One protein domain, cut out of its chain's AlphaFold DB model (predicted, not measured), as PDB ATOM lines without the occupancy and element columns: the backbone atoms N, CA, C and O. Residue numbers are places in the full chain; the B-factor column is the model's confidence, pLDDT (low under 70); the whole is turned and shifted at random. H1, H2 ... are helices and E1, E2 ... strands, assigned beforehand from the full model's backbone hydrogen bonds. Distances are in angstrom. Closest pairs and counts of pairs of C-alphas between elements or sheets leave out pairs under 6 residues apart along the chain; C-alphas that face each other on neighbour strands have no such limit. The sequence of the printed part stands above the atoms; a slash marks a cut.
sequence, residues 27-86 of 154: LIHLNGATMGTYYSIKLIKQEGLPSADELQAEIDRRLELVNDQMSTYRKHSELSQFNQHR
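AT A GLANCE: This is residues 27 to 86 of the 154 residues of a protein of Photobacterium aphoticum (UniProt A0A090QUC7). A two-stranded antiparallel hairpin, E1 and E2, has the long helix H1 packed along it, on E1 more than on E2, and the short helix H2 carries the line of H1 onward past the hairpin. The outline is a rod of 52 by 21 by 13 A. The printed part has 60 residues with two named strands and two named helices, in the order E1, E2, H1, H2, and the class is mixed, helices and strands. The whole is loose, with a radius of gyration of the C-alphas of 15.1 A.

IN THESE COORDINATES: Strand E1 holds residues 27 to 34, 22.4 A long, and starts with C-alpha 27 at (-18.238, -23.842, 36.516). Strand E2 holds residues 37 to 44 and is 24.0 A long. Helix H1 holds residues 52 to 70, 26.7 A from C-alpha 52 at (-24.555, -17.424, 41.757) to C-alpha 70. Helix H2 holds residues 78 to 84, ending with C-alpha 84 at (-59.436, -10.997, 25.537).

HOW THE PARTS SIT: E1 and E2 form a hairpin, antiparallel at 162 degrees between their directions. N 30 and O 41 are 2.8 A apart and N 39 and O 32 are 2.9 A apart, both within hydrogen-bond range. The closest C-alphas of E1 and H1 are those of Leu 30 and Gln 56, 6.4 A apart. H1 and H2 touch only at the corner by their link, H1 with residues 68 to 70 alone; the closest C-alphas are those of Gln 69 and Glu 78, 4.7 A apart. They run the same way at a shallow tilt of 20 degrees. H2 is apart from E1 and E2. In H1 and H2 every O i to N i+4 pair is within hydrogen-bond range.

THE WHOLE: The two C-alphas farthest apart are those of Glu 47 and Arg 86, at 52.1 A. The link from E1 to E2 is tight, and those from E2 to H1 and from H1 to H2 are short. The printed part has no cut. The mean pLDDT of the printed part is 96.4, and no printed residue is under 70.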
ATOM      1  N   LEU A  27     -16.995 -23.868  37.285       92.50
ATOM      2  CA  LEU A  27     -18.238 -23.842  36.516       92.50
ATOM      3  C   LEU A  27     -19.400 -23.538  37.463       92.50
ATOM      4  O   LEU A  27     -19.644 -24.297  38.398       92.50
ATOM      5  N   ILE A  28     -20.155 -22.481  37.179       94.75
ATOM      6  CA  ILE A  28     -21.431 -22.206  37.838       94.75
ATOM      7  C   ILE A  28     -22.538 -22.806  36.965       94.75
ATOM      8  O   ILE A  28     -22.609 -22.561  35.755       94.75
ATOM      9  N   HIS A  29     -23.399 -23.616  37.580       96.81
ATOM     10  CA  HIS A  29     -24.552 -24.228  36.929       96.81
ATOM     11  C   HIS A  29     -25.831 -23.752  37.611       96.81
ATOM     12  O   HIS A  29     -26.101 -24.113  38.751       96.81
ATOM     13  N   LEU A  30     -26.607 -22.949  36.889       97.88
ATOM     14  CA  LEU A  30     -27.892 -22.404  37.313       97.88
ATOM     15  C   LEU A  30     -29.012 -23.157  36.599       97.88
ATOM     16  O   LEU A  30     -28.898 -23.492  35.416       97.88
ATOM     17  N   ASN A  31     -30.089 -23.457  37.310       98.19
ATOM     18  CA  ASN A  31     -31.232 -24.169  36.757       98.19
ATOM     19  C   ASN A  31     -32.509 -23.784  37.502       98.19
ATOM     20  O   ASN A  31     -32.465 -23.282  38.619       98.19
ATOM     21  N   GLY A  32     -33.647 -24.013  36.859       97.94
ATOM     22  CA  GLY A  32     -34.948 -23.673  37.415       97.94
ATOM     23  C   GLY A  32     -36.076 -24.114  36.494       97.94
ATOM     24  O   GLY A  32     -35.840 -24.735  35.454       97.94
ATOM     25  N   ALA A  33     -37.307 -23.799  36.883       97.94
ATOM     26  CA  ALA A  33     -38.510 -24.105  36.118       97.94
ATOM     27  C   ALA A  33     -39.162 -22.816  35.609       97.94
ATOM     28  O   ALA A  33     -39.241 -21.829  36.331       97.94
ATOM     29  N   THR A  34     -39.649 -22.822  34.370       98.06
ATOM     30  CA  THR A  34     -40.420 -21.714  33.791       98.06
ATOM     31  C   THR A  34     -41.189 -22.189  32.559       98.06
ATOM     32  O   THR A  34     -40.807 -23.181  31.943       98.06
ATOM     33  N   MET A  35     -42.270 -21.498  32.178       96.69
ATOM     34  CA  MET A  35     -43.003 -21.745  30.919       96.69
ATOM     35  C   MET A  35     -43.438 -23.215  30.716       96.69
ATOM     36  O   MET A  35     -43.492 -23.705  29.593       96.69
ATOM     37  N   GLY A  36     -43.724 -23.937  31.806       95.31
ATOM     38  CA  GLY A  36     -44.103 -25.357  31.764       95.31
ATOM     39  C   GLY A  36     -42.946 -26.334  31.499       95.31
ATOM     40  O   GLY A  36     -43.194 -27.499  31.206       95.31
ATOM     41  N   THR A  37     -41.695 -25.881  31.594       97.31
ATOM     42  CA  THR A  37     -40.477 -26.678  31.390       97.31
ATOM     43  C   THR A  37     -39.363 -26.241  32.357       97.31
ATOM     44  O   THR A  37     -39.618 -25.526  33.329       97.31
ATOM     45  N   TYR A  38     -38.125 -26.675  32.111       98.00
ATOM     46  CA  TYR A  38     -36.935 -26.352  32.896       98.00
ATOM     47  C   TYR A  38     -35.866 -25.676  32.039       98.00
ATOM     48  O   TYR A  38     -35.738 -25.963  30.847       98.00
ATOM     49  N   TYR A  39     -35.056 -24.819  32.656       98.31
ATOM     50  CA  TYR A  39     -33.877 -24.228  32.028       98.31
ATOM     51  C   TYR A  39     -32.584 -24.702  32.708       98.31
ATOM     52  O   TYR A  39     -32.571 -25.091  33.875       98.31
ATOM     53  N   SER A  40     -31.474 -24.655  31.966       98.06
ATOM     54  CA  SER A  40     -30.132 -24.997  32.448       98.06
ATOM     55  C   SER A  40     -29.110 -24.040  31.839       98.06
ATOM     56  O   SER A  40     -28.832 -24.111  30.643       98.06
ATOM     57  N   ILE A  41     -28.512 -23.187  32.665       97.94
ATOM     58  CA  ILE A  41     -27.512 -22.192  32.272       97.94
ATOM     59  C   ILE A  41     -26.176 -22.565  32.909       97.94
ATOM     60  O   ILE A  41     -26.072 -22.754  34.117       97.94
ATOM     61  N   LYS A  42     -25.138 -22.688  32.084       96.12
ATOM     62  CA  LYS A  42     -23.780 -23.020  32.520       96.12
ATOM     63  C   LYS A  42     -22.855 -21.885  32.127       96.12
ATOM     64  O   LYS A  42     -22.799 -21.523  30.955       96.12
ATOM     65  N   LEU A  43     -22.131 -21.349  33.097       94.44
ATOM     66  CA  LEU A  43     -21.177 -20.268  32.892       94.44
ATOM     67  C   LEU A  43     -19.873 -20.577  33.623       94.44
ATOM     68  O   LEU A  43     -19.850 -21.245  34.654       94.44
ATOM     69  N   ILE A  44     -18.777 -20.086  33.069       93.88
ATOM     70  CA  ILE A  44     -17.478 -20.146  33.724       93.88
ATOM     71  C   ILE A  44     -17.370 -18.943  34.653       93.88
ATOM     72  O   ILE A  44     -17.605 -17.815  34.220       93.88
ATOM     73  N   LYS A  45     -17.008 -19.175  35.914       90.75
ATOM     74  CA  LYS A  45     -16.768 -18.110  36.882       90.75
ATOM     75  C   LYS A  45     -15.610 -17.234  36.415       90.75
ATOM     76  O   LYS A  45     -14.556 -17.729  36.016       90.75
ATOM     77  N   GLN A  46     -15.824 -15.931  36.478       89.50
ATOM     78  CA  GLN A  46     -14.852 -14.897  36.161       89.50
ATOM     79  C   GLN A  46     -14.851 -13.869  37.288       89.50
ATOM     80  O   GLN A  46     -15.855 -13.689  37.983       89.50
ATOM     81  N   GLU A  47     -13.715 -13.210  37.480       89.19
ATOM     82  CA  GLU A  47     -13.605 -12.112  38.432       89.19
ATOM     83  C   GLU A  47     -14.558 -10.971  38.038       89.19
ATOM     84  O   GLU A  47     -14.696 -10.643  36.860       89.19
ATOM     85  N   GLY A  48     -15.261 -10.403  39.020       89.81
ATOM     86  CA  GLY A  48     -16.265  -9.358  38.797       89.81
ATOM     87  C   GLY A  48     -17.664  -9.857  38.410       89.81
ATOM     88  O   GLY A  48     -18.565  -9.032  38.266       89.81
ATOM     89  N   LEU A  49     -17.885 -11.172  38.274       92.00
ATOM     90  CA  LEU A  49     -19.247 -11.698  38.172       92.00
ATOM     91  C   LEU A  49     -19.989 -11.571  39.513       92.00
ATOM     92  O   LEU A  49     -19.379 -11.805  40.562       92.00
ATOM     93  N   PRO A  50     -21.303 -11.268  39.488       94.19
ATOM     94  CA  PRO A  50     -22.156 -11.408  40.663       94.19
ATOM     95  C   PRO A  50     -22.135 -12.838  41.212       94.19
ATOM     96  O   PRO A  50     -21.755 -13.793  40.521       94.19
ATOM     97  N   SER A  51     -22.577 -12.996  42.456       94.38
ATOM     98  CA  SER A  51     -22.748 -14.314  43.060       94.38
ATOM     99  C   SER A  51     -23.752 -15.168  42.275       94.38
ATOM    100  O   SER A  51     -24.624 -14.659  41.567       94.38
ATOM    101  N   ALA A  52     -23.635 -16.492  42.406       94.75
ATOM    102  CA  ALA A  52     -24.555 -17.424  41.757       94.75
ATOM    103  C   ALA A  52     -26.021 -17.140  42.137       94.75
ATOM    104  O   ALA A  52     -26.882 -17.185  41.264       94.75
ATOM    105  N   ASP A  53     -26.278 -16.767  43.394       96.62
ATOM    106  CA  ASP A  53     -27.618 -16.442  43.894       96.62
ATOM    107  C   ASP A  53     -28.173 -15.145  43.282       96.62
ATOM    108  O   ASP A  53     -29.342 -15.090  42.906       96.62
ATOM    109  N   GLU A  54     -27.340 -14.111  43.113       97.06
ATOM    110  CA  GLU A  54     -27.743 -12.869  42.434       97.06
ATOM    111  C   GLU A  54     -28.054 -13.110  40.952       97.06
ATOM    112  O   GLU A  54     -29.048 -12.599  40.432       97.06
ATOM    113  N   LEU A  55     -27.231 -13.918  40.273       97.12
ATOM    114  CA  LEU A  55     -27.473 -14.311  38.884       97.12
ATOM    115  C   LEU A  55     -28.768 -15.116  38.751       97.12
ATOM    116  O   LEU A  55     -29.572 -14.829  37.869       97.12
ATOM    117  N   GLN A  56     -28.972 -16.100  39.628       98.12
ATOM    118  CA  GLN A  56     -30.172 -16.932  39.683       98.12
ATOM    119  C   GLN A  56     -31.427 -16.068  39.860       98.12
ATOM    120  O   GLN A  56     -32.356 -16.164  39.059       98.12
ATOM    121  N   ALA A  57     -31.420 -15.163  40.843       98.38
ATOM    122  CA  ALA A  57     -32.541 -14.270  41.114       98.38
ATOM    123  C   ALA A  57     -32.867 -13.359  39.920       98.38
ATOM    124  O   ALA A  57     -34.039 -13.179  39.583       98.38
ATOM    125  N   GLU A  58     -31.854 -12.803  39.246       98.19
ATOM    126  CA  GLU A  58     -32.079 -11.974  38.059       98.19
ATOM    127  C   GLU A  58     -32.589 -12.801  36.872       98.19
ATOM    128  O   GLU A  58     -33.510 -12.367  36.183       98.19
ATOM    129  N   ILE A  59     -32.057 -14.006  36.645       98.44
ATOM    130  CA  ILE A  59     -32.547 -14.921  35.603       98.44
ATOM    131  C   ILE A  59     -34.022 -15.248  35.833       98.44
ATOM    132  O   ILE A  59     -34.834 -15.063  34.921       98.44
ATOM    133  N   ASP A  60     -34.382 -15.668  37.045       98.50
ATOM    134  CA  ASP A  60     -35.760 -16.003  37.400       98.50
ATOM    135  C   ASP A  60     -36.678 -14.791  37.215       98.50
ATOM    136  O   ASP A  60     -37.721 -14.894  36.569       98.50
ATOM    137  N   ARG A  61     -36.252 -13.602  37.659       98.56
ATOM    138  CA  ARG A  61     -37.005 -12.355  37.467       98.56
ATOM    139  C   ARG A  61     -37.241 -12.037  35.987       98.56
ATOM    140  O   ARG A  61     -38.332 -11.600  35.618       98.56
ATOM    141  N   ARG A  62     -36.237 -12.229  35.123       98.44
ATOM    142  CA  ARG A  62     -36.367 -11.985  33.675       98.44
ATOM    143  C   ARG A  62     -37.283 -13.003  33.006       98.44
ATOM    144  O   ARG A  62     -38.070 -12.614  32.147       98.44
ATOM    145  N   LEU A  63     -37.203 -14.273  33.390       98.56
ATOM    146  CA  LEU A  63     -38.074 -15.323  32.859       98.56
ATOM    147  C   LEU A  63     -39.527 -15.137  33.318       98.56
ATOM    148  O   LEU A  63     -40.448 -15.337  32.529       98.56
ATOM    149  N   GLU A  64     -39.740 -14.672  34.548       98.56
ATOM    150  CA  GLU A  64     -41.067 -14.318  35.047       98.56
ATOM    151  C   GLU A  64     -41.669 -13.113  34.328       98.56
ATOM    152  O   GLU A  64     -42.839 -13.159  33.954       98.56
ATOM    153  N   LEU A  65     -40.864 -12.096  34.007       98.56
ATOM    154  CA  LEU A  65     -41.318 -10.989  33.164       98.56
ATOM    155  C   LEU A  65     -41.792 -11.478  31.785       98.56
ATOM    156  O   LEU A  65     -42.821 -11.023  31.291       98.56
ATOM    157  N   VAL A  66     -41.085 -12.439  31.180       98.56
ATOM    158  CA  VAL A  66     -41.518 -13.053  29.913       98.56
ATOM    159  C   VAL A  66     -42.842 -13.805  30.092       98.56
ATOM    160  O   VAL A  66     -43.705 -13.712  29.221       98.56
ATOM    161  N   ASN A  67     -43.055 -14.503  31.214       98.62
ATOM    162  CA  ASN A  67     -44.345 -15.137  31.508       98.62
ATOM    163  C   ASN A  67     -45.478 -14.109  31.651       98.62
ATOM    164  O   ASN A  67     -46.565 -14.318  31.106       98.62
ATOM    165  N   ASP A  68     -45.231 -13.006  32.353       98.62
ATOM    166  CA  ASP A  68     -46.209 -11.930  32.538       98.62
ATOM    167  C   ASP A  68     -46.537 -11.212  31.226       98.62
ATOM    168  O   ASP A  68     -47.648 -10.721  31.042       98.62
ATOM    169  N   GLN A  69     -45.616 -11.199  30.268       98.56
ATOM    170  CA  GLN A  69     -45.860 -10.629  28.948       98.56
ATOM    171  C   GLN A  69     -46.548 -11.627  28.002       98.56
ATOM    172  O   GLN A  69     -47.534 -11.294  27.353       98.56
ATOM    173  N   MET A  70     -46.063 -12.865  27.914       98.44
ATOM    174  CA  MET A  70     -46.330 -13.736  26.759       98.44
ATOM    175  C   MET A  70     -46.917 -15.113  27.099       98.44
ATOM    176  O   MET A  70     -47.173 -15.903  26.193       98.44
ATOM    177  N   SER A  71     -47.174 -15.437  28.370       97.88
ATOM    178  CA  SER A  71     -47.791 -16.726  28.711       97.88
ATOM    179  C   SER A  71     -49.264 -16.773  28.303       97.88
ATOM    180  O   SER A  71     -50.073 -16.001  28.812       97.88
ATOM    181  N   THR A  72     -49.659 -17.741  27.477       95.81
ATOM    182  CA  THR A  72     -51.079 -18.019  27.181       95.81
ATOM    183  C   THR A  72     -51.810 -18.706  28.342       95.81
ATOM    184  O   THR A  72     -53.037 -18.711  28.383       95.81
ATOM    185  N   TYR A  73     -51.074 -19.257  29.313       94.50
ATOM    186  CA  TYR A  73     -51.629 -19.955  30.478       94.50
ATOM    187  C   TYR A  73     -51.930 -19.008  31.652       94.50
ATOM    188  O   TYR A  73     -52.764 -19.322  32.505       94.50
ATOM    189  N   ARG A  74     -51.291 -17.830  31.709       96.81
ATOM    190  CA  ARG A  74     -51.592 -16.795  32.711       96.81
ATOM    191  C   ARG A  74     -52.717 -15.897  32.213       96.81
ATOM    192  O   ARG A  74     -52.534 -15.140  31.268       96.81
ATOM    193  N   LYS A  75     -53.861 -15.914  32.901       95.69
ATOM    194  CA  LYS A  75     -55.052 -15.119  32.531       95.69
ATOM    195  C   LYS A  75     -54.799 -13.610  32.447       95.69
ATOM    196  O   LYS A  75     -55.485 -12.928  31.691       95.69
ATOM    197  N   HIS A  76     -53.840 -13.114  33.226       97.06
ATOM    198  CA  HIS A  76     -53.507 -11.695  33.331       97.06
ATOM    199  C   HIS A  76     -52.216 -11.313  32.602       97.06
ATOM    200  O   HIS A  76     -51.780 -10.176  32.755       97.06
ATOM    201  N   SER A  77     -51.616 -12.210  31.810       98.44
ATOM    202  CA  SER A  77     -50.483 -11.806  30.978       98.44
ATOM    203  C   SER A  77     -50.907 -10.771  29.935       98.44
ATOM    204  O   SER A  77     -52.073 -10.737  29.529       98.44
ATOM    205  N   GLU A  78     -49.969  -9.949  29.473       98.44
ATOM    206  CA  GLU A  78     -50.209  -8.968  28.406       98.44
ATOM    207  C   GLU A  78     -50.815  -9.637  27.157       98.44
ATOM    208  O   GLU A  78     -51.834  -9.176  26.642       98.44
ATOM    209  N   LEU A  79     -50.275 -10.787  26.735       97.69
ATOM    210  CA  LEU A  79     -50.795 -11.563  25.608       97.69
ATOM    211  C   LEU A  79     -52.212 -12.099  25.861       97.69
ATOM    212  O   LEU A  79     -53.059 -12.051  24.969       97.69
ATOM    213  N   SER A  80     -52.508 -12.598  27.062       97.00
ATOM    214  CA  SER A  80     -53.860 -13.063  27.393       97.00
ATOM    215  C   SER A  80     -54.866 -11.916  27.437       97.00
ATOM    216  O   SER A  80     -56.010 -12.109  27.023       97.00
ATOM    217  N   GLN A  81     -54.460 -10.734  27.904       97.81
ATOM    218  CA  GLN A  81     -55.289  -9.529  27.874       97.81
ATOM    219  C   GLN A  81     -55.552  -9.081  26.431       97.81
ATOM    220  O   GLN A  81     -56.703  -8.831  26.079       97.81
ATOM    221  N   PHE A  82     -54.528  -9.090  25.570       96.88
ATOM    222  CA  PHE A  82     -54.690  -8.862  24.132       96.88
ATOM    223  C   PHE A  82     -55.683  -9.859  23.512       96.88
ATOM    224  O   PHE A  82     -56.627  -9.456  22.838       96.88
ATOM    225  N   ASN A  83     -55.561 -11.154  23.818       94.44
ATOM    226  CA  ASN A  83     -56.482 -12.188  23.329       94.44
ATOM    227  C   ASN A  83     -57.929 -12.010  23.838       94.44
ATOM    228  O   ASN A  83     -58.880 -12.508  23.226       94.44
ATOM    229  N   GLN A  84     -58.123 -11.330  24.970       94.62
ATOM    230  CA  GLN A  84     -59.436 -10.997  25.537       94.62
ATOM    231  C   GLN A  84     -60.001  -9.678  24.993       94.62
ATOM    232  O   GLN A  84     -61.212  -9.463  25.080       94.62
ATOM    233  N   HIS A  85     -59.167  -8.833  24.386       95.56
ATOM    234  CA  HIS A  85     -59.583  -7.590  23.745       95.56
ATOM    235  C   HIS A  85     -60.549  -7.879  22.588       95.56
ATOM    236  O   HIS A  85     -60.413  -8.863  21.856       95.56
ATOM    237  N   ARG A  86     -61.597  -7.061  22.456       92.88
ATOM    238  CA  ARG A  86     -62.652  -7.225  21.433       92.88
ATOM    239  C   ARG A  86     -62.796  -6.014  20.519       92.88
ATOM    240  O   ARG A  86     -63.556  -6.077  19.559       92.88
TER     241      ARG A  86